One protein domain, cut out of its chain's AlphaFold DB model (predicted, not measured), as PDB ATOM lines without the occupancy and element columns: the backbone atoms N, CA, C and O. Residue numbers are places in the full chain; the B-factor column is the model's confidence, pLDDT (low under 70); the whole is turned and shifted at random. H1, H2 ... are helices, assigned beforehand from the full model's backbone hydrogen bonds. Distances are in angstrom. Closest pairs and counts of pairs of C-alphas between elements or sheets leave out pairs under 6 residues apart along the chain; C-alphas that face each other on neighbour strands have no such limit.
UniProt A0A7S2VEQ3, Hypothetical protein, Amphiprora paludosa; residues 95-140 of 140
ATOM      1  N   ASN A  95       4.645 117.493 223.534       87.56
ATOM      2  CA  ASN A  95       3.940 118.764 223.712       87.56
ATOM      3  C   ASN A  95       3.785 119.100 225.192       87.56
ATOM      4  O   ASN A  95       4.016 120.246 225.575       87.56
ATOM      5  N   PHE A  96       3.475 118.106 226.024       85.44
ATOM      6  CA  PHE A  96       3.452 118.301 227.470       85.44
ATOM      7  C   PHE A  96       4.839 118.678 227.997       85.44
ATOM      8  O   PHE A  96       4.963 119.645 228.740       85.44
ATOM      9  N   LYS A  97       5.908 118.004 227.547       82.62
ATOM     10  CA  LYS A  97       7.290 118.387 227.894       82.62
ATOM     11  C   LYS A  97       7.628 119.812 227.485       82.62
ATOM     12  O   LYS A  97       8.223 120.529 228.278       82.62
ATOM     13  N   LYS A  98       7.234 120.245 226.285       87.69
ATOM     14  CA  LYS A  98       7.456 121.628 225.840       87.69
ATOM     15  C   LYS A  98       6.728 122.635 226.723       87.69
ATOM     16  O   LYS A  98       7.349 123.600 227.152       87.69
ATOM     17  N   GLN A  99       5.457 122.389 227.033       83.31
ATOM     18  CA  GLN A  99       4.683 123.249 227.931       83.31
ATOM     19  C   GLN A  99       5.261 123.255 229.349       83.31
ATOM     20  O   GLN A  99       5.334 124.302 229.984       83.31
ATOM     21  N   PHE A 100       5.725 122.105 229.831       82.25
ATOM     22  CA  PHE A 100       6.384 121.984 231.124       82.25
ATOM     23  C   PHE A 100       7.727 122.729 231.149       82.25
ATOM     24  O   PHE A 100       8.006 123.449 232.103       82.25
ATOM     25  N   ASP A 101       8.529 122.640 230.086       84.00
ATOM     26  CA  ASP A 101       9.777 123.395 229.929       84.00
ATOM     27  C   ASP A 101       9.534 124.906 229.816       84.00
ATOM     28  O   ASP A 101      10.329 125.697 230.323       84.00
ATOM     29  N   GLU A 102       8.456 125.332 229.157       85.62
ATOM     30  CA  GLU A 102       8.036 126.737 229.122       85.62
ATOM     31  C   GLU A 102       7.576 127.218 230.497       85.62
ATOM     32  O   GLU A 102       8.004 128.279 230.947       85.62
ATOM     33  N   MET A 103       6.811 126.402 231.222       83.19
ATOM     34  CA  MET A 103       6.409 126.696 232.595       83.19
ATOM     35  C   MET A 103       7.618 126.746 233.543       83.19
ATOM     36  O   MET A 103       7.698 127.633 234.381       83.19
ATOM     37  N   MET A 104       8.619 125.876 233.377       79.00
ATOM     38  CA  MET A 104       9.879 125.913 234.141       79.00
ATOM     39  C   MET A 104      10.769 127.123 233.830       79.00
ATOM     40  O   MET A 104      11.708 127.415 234.581       79.00
ATOM     41  N   LYS A 105      10.508 127.821 232.725       85.25
ATOM     42  CA  LYS A 105      11.132 129.113 232.422       85.25
ATOM     43  C   LYS A 105      10.374 130.276 233.056       85.25
ATOM     44  O   LYS A 105      10.954 131.356 233.148       85.25
ATOM     45  N   ASP A 106       9.143 130.067 233.526       88.06
ATOM     46  CA  ASP A 106       8.397 131.087 234.256       88.06
ATOM     47  C   ASP A 106       9.068 131.363 235.621       88.06
ATOM     48  O   ASP A 106       9.286 130.434 236.412       88.06
ATOM     49  N   PRO A 107       9.410 132.627 235.933       83.56
ATOM     50  CA  PRO A 107      10.042 132.998 237.200       83.56
ATOM     51  C   PRO A 107       9.202 132.627 238.427       83.56
ATOM     52  O   PRO A 107       9.750 132.261 239.465       83.56
ATOM     53  N   SER A 108       7.878 132.693 238.304       84.12
ATOM     54  CA  SER A 108       6.931 132.397 239.382       84.12
ATOM     55  C   SER A 108       6.932 130.906 239.697       84.12
ATOM     56  O   SER A 108       6.921 130.509 240.862       84.12
ATOM     57  N   PHE A 109       7.009 130.071 238.659       84.38
ATOM     58  CA  PHE A 109       7.102 128.625 238.820       84.38
ATOM     59  C   PHE A 109       8.474 128.196 239.352       84.38
ATOM     60  O   PHE A 109       8.550 127.310 240.201       84.38
ATOM     61  N   ARG A 110       9.561 128.854 238.926       80.12
ATOM     62  CA  ARG A 110      10.898 128.644 239.509       80.12
ATOM     63  C   ARG A 110      10.936 128.974 240.996       80.12
ATOM     64  O   ARG A 110      11.356 128.126 241.776       80.12
ATOM     65  N   ALA A 111      10.418 130.138 241.387       83.19
ATOM     66  CA  ALA A 111      10.337 130.535 242.790       83.19
ATOM     67  C   ALA A 111       9.491 129.546 243.610       83.19
ATOM     68  O   ALA A 111       9.850 129.186 244.732       83.19
ATOM     69  N   TYR A 112       8.391 129.053 243.033       79.81
ATOM     70  CA  TYR A 112       7.579 128.009 243.648       79.81
ATOM     71  C   TYR A 112       8.363 126.700 243.829       79.81
ATOM     72  O   TYR A 112       8.408 126.167 244.937       79.81
ATOM     73  N   MET A 113       9.043 126.215 242.786       78.44
ATOM     74  CA  MET A 113       9.859 124.997 242.839       78.44
ATOM     75  C   MET A 113      11.007 125.112 243.843       78.44
ATOM     76  O   MET A 113      11.226 124.179 244.610       78.44
ATOM     77  N   GLU A 114      11.701 126.249 243.897       80.88
ATOM     78  CA  GLU A 114      12.738 126.510 244.900       80.88
ATOM     79  C   GLU A 114      12.158 126.504 246.316       80.88
ATOM     80  O   GLU A 114      12.686 125.817 247.187       80.88
ATOM     81  N   SER A 115      11.016 127.165 246.536       79.12
ATOM     82  CA  SER A 115      10.352 127.169 247.845       79.12
ATOM     83  C   SER A 115       9.917 125.768 248.292       79.12
ATOM     84  O   SER A 115      10.017 125.421 249.470       79.12
ATOM     85  N   MET A 116       9.484 124.934 247.343       78.00
ATOM     86  CA  MET A 116       9.097 123.550 247.592       78.00
ATOM     87  C   MET A 116      10.322 122.671 247.863       78.00
ATOM     88  O   MET A 116      10.300 121.828 248.761       78.00
ATOM     89  N   GLN A 117      11.414 122.883 247.127       74.69
ATOM     90  CA  GLN A 117      12.663 122.157 247.318       74.69
ATOM     91  C   GLN A 117      13.308 122.504 248.666       74.69
ATOM     92  O   GLN A 117      13.774 121.603 249.362       74.69
ATOM     93  N   ASP A 118      13.278 123.772 249.075       79.25
ATOM     94  CA  ASP A 118      13.720 124.209 250.401       79.25
ATOM     95  C   ASP A 118      12.822 123.661 251.509       79.25
ATOM     96  O   ASP A 118      13.314 123.207 252.541       79.25
ATOM     97  N   MET A 119      11.507 123.613 251.287       71.81
ATOM     98  CA  MET A 119      10.577 122.982 252.222       71.81
ATOM     99  C   MET A 119      10.855 121.480 252.401       71.81
ATOM    100  O   MET A 119      10.737 120.978 253.515       71.81
ATOM    101  N   MET A 120      11.246 120.767 251.340       69.75
ATOM    102  CA  MET A 120      11.594 119.341 251.412       69.75
ATOM    103  C   MET A 120      12.992 119.071 251.981       69.75
ATOM    104  O   MET A 120      13.217 118.012 252.570       69.75
ATOM    105  N   LYS A 121      13.930 120.004 251.805       78.06
ATOM    106  CA  LYS A 121      15.268 119.940 252.409       78.06
ATOM    107  C   LYS A 121      15.244 120.280 253.898       78.06
ATOM    108  O   LYS A 121      16.121 119.824 254.623       78.06
ATOM    109  N   ASP A 122      14.254 121.047 254.352       78.69
ATOM    110  CA  ASP A 122      14.046 121.358 255.763       78.69
ATOM    111  C   ASP A 122      13.421 120.146 256.492       78.69
ATOM    112  O   ASP A 122      12.239 119.837 256.294       78.69
ATOM    113  N   PRO A 123      14.176 119.445 257.360       71.50
ATOM    114  CA  PRO A 123      13.712 118.220 258.010       71.50
ATOM    115  C   PRO A 123      12.489 118.446 258.911       71.50
ATOM    116  O   PRO A 123      11.682 117.534 259.089       71.50
ATOM    117  N   SER A 124      12.297 119.661 259.436       77.56
ATOM    118  CA  SER A 124      11.143 119.986 260.285       77.56
ATOM    119  C   SER A 124       9.864 120.173 259.470       77.56
ATOM    120  O   SER A 124       8.771 119.822 259.920       77.56
ATOM    121  N   LYS A 125       9.980 120.715 258.253       74.56
ATOM    122  CA  LYS A 125       8.843 120.873 257.338       74.56
ATOM    123  C   LYS A 125       8.525 119.572 256.611       74.56
ATOM    124  O   LYS A 125       7.348 119.251 256.466       74.56
ATOM    125  N   LYS A 126       9.547 118.781 256.271       74.88
ATOM    126  CA  LYS A 126       9.386 117.413 255.772       74.88
ATOM    127  C   LYS A 126       8.579 116.548 256.742       74.88
ATOM    128  O   LYS A 126       7.613 115.928 256.318       74.88
ATOM    129  N   ALA A 127       8.894 116.588 258.039       75.81
ATOM    130  CA  ALA A 127       8.141 115.846 259.052       75.81
ATOM    131  C   ALA A 127       6.664 116.271 259.122       75.81
ATOM    132  O   ALA A 127       5.784 115.422 259.209       75.81
ATOM    133  N   LYS A 128       6.365 117.574 259.024       70.88
ATOM    134  CA  LYS A 128       4.974 118.064 258.963       70.88
ATOM    135  C   LYS A 128       4.252 117.623 257.695       70.88
ATOM    136  O   LYS A 128       3.065 117.320 257.752       70.88
ATOM    137  N   PHE A 129       4.956 117.589 256.569       75.12
ATOM    138  CA  PHE A 129       4.399 117.142 255.299       75.12
ATOM    139  C   PHE A 129       4.120 115.635 255.311       75.12
ATOM    140  O   PHE A 129       3.028 115.214 254.951       75.12
ATOM    141  N   GLU A 130       5.058 114.826 255.811       69.94
ATOM    142  CA  GLU A 130       4.871 113.386 256.016       69.94
ATOM    143  C   GLU A 130       3.752 113.098 257.023       69.94
ATOM    144  O   GLU A 130       2.969 112.180 256.816       69.94
ATOM    145  N   GLN A 131       3.614 113.909 258.073       71.19
ATOM    146  CA  GLN A 131       2.542 113.767 259.057       71.19
ATOM    147  C   GLN A 131       1.171 114.163 258.487       71.19
ATOM    148  O   GLN A 131       0.178 113.495 258.769       71.19
ATOM    149  N   ALA A 132       1.106 115.203 257.650       69.56
ATOM    150  CA  ALA A 132      -0.107 115.579 256.926       69.56
ATOM    151  C   ALA A 132      -0.502 114.512 255.890       69.56
ATOM    152  O   ALA A 132      -1.667 114.129 255.817       69.56
ATOM    153  N   ALA A 133       0.472 113.974 255.154       66.38
ATOM    154  CA  ALA A 133       0.263 112.894 254.194       66.38
ATOM    155  C   ALA A 133      -0.145 111.577 254.882       66.38
ATOM    156  O   ALA A 133      -1.015 110.866 254.389       66.38
ATOM    157  N   ALA A 134       0.434 111.265 256.044       67.06
ATOM    158  CA  ALA A 134       0.043 110.114 256.854       67.06
ATOM    159  C   ALA A 134      -1.363 110.278 257.452       67.06
ATOM    160  O   ALA A 134      -2.104 109.305 257.526       67.06
ATOM    161  N   GLY A 135      -1.745 111.500 257.840       62.62
ATOM    162  CA  GLY A 135      -3.098 111.813 258.305       62.62
ATOM    163  C   GLY A 135      -4.156 111.669 257.209       62.62
ATOM    164  O   GLY A 135      -5.237 111.162 257.483       62.62
ATOM    165  N   LEU A 136      -3.821 112.045 255.972       53.03
ATOM    166  CA  LEU A 136      -4.651 111.799 254.787       53.03
ATOM    167  C   LEU A 136      -4.785 110.300 254.508       53.03
ATOM    168  O   LEU A 136      -5.893 109.789 254.433       53.03
ATOM    169  N   LYS A 137      -3.668 109.567 254.493       49.75
ATOM    170  CA  LYS A 137      -3.653 108.120 254.230       49.75
ATOM    171  C   LYS A 137      -4.342 107.275 255.309       49.75
ATOM    172  O   LYS A 137      -4.755 106.161 255.029       49.75
ATOM    173  N   ALA A 138      -4.427 107.769 256.544       50.59
ATOM    174  CA  ALA A 138      -5.151 107.109 257.634       50.59
ATOM    175  C   ALA A 138      -6.655 107.443 257.654       50.59
ATOM    176  O   ALA A 138      -7.401 106.835 258.421       50.59
ATOM    177  N   ALA A 139      -7.084 108.431 256.864       47.84
ATOM    178  CA  ALA A 139      -8.476 108.845 256.726       47.84
ATOM    179  C   ALA A 139      -9.173 108.237 255.489       47.84
ATOM    180  O   ALA A 139     -10.362 108.501 255.291       47.84
ATOM    181  N   LEU A 140      -8.458 107.421 254.703       39.53
ATOM    182  CA  LEU A 140      -8.995 106.510 253.684       39.53
ATOM    183  C   LEU A 140      -8.918 105.057 254.148       39.53
ATOM    184  O   LEU A 140      -9.799 104.282 253.713       39.53
TER     185      LEU A 140
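What this domain is: This is residues 95 to 140 of the 140 residues of the protein "Hypothetical protein" of Amphiprora paludosa (UniProt A0A7S2VEQ3). Three helices joined end to end make an open U: H2 is the base, and H1 and H3 are arms turned to the same side from its two ends, with nothing between them. The printed part has 46 residues, with named helices H1, H2, H3 in that order and no named strand, all helix in class. It is only just extended, close to loose, with a radius of gyration of the C-alphas of 14.6 A, and flat, spanning 37 by 25 by 12 A.

How they stand to each other: H1, residues 95 to 103, and H2, residues 107 to 121, are close but not clearly touching, about perpendicular at 87 degrees; their closest C-alphas, of Met 103 and Phe 109, are 6.6 A apart. H2 and H3, residues 123 to 137, only just touch, with 3 pairs of C-alphas within 8 A, and only at the corner, through residues 119 to 120 and 125 to 126; their closest C-alphas, of Met 120 and Lys 126, are 5.3 A apart. Their lines are about perpendicular at 88 degrees. H1 and H3 are apart. In H1, H2 and H3 every O i to N i+4 pair is within hydrogen-bond range.

Where its parts are: H1 begins at C-alpha 95 (3.940, 118.764, 223.712) and measures 12.2 A. H2 measures 20.7 A. H3 measures 20.4 A and ends at C-alpha 137 (-3.653, 108.120, 254.230).

The domain as a whole: The C-alphas of Asn 95 and Ser 124, the two farthest apart, are 37.3 A apart. The printed part has no cut, and both links are tight. Mean pLDDT of the printed part is 74.9, with residues 120, 130 and 132 to 140 under 70.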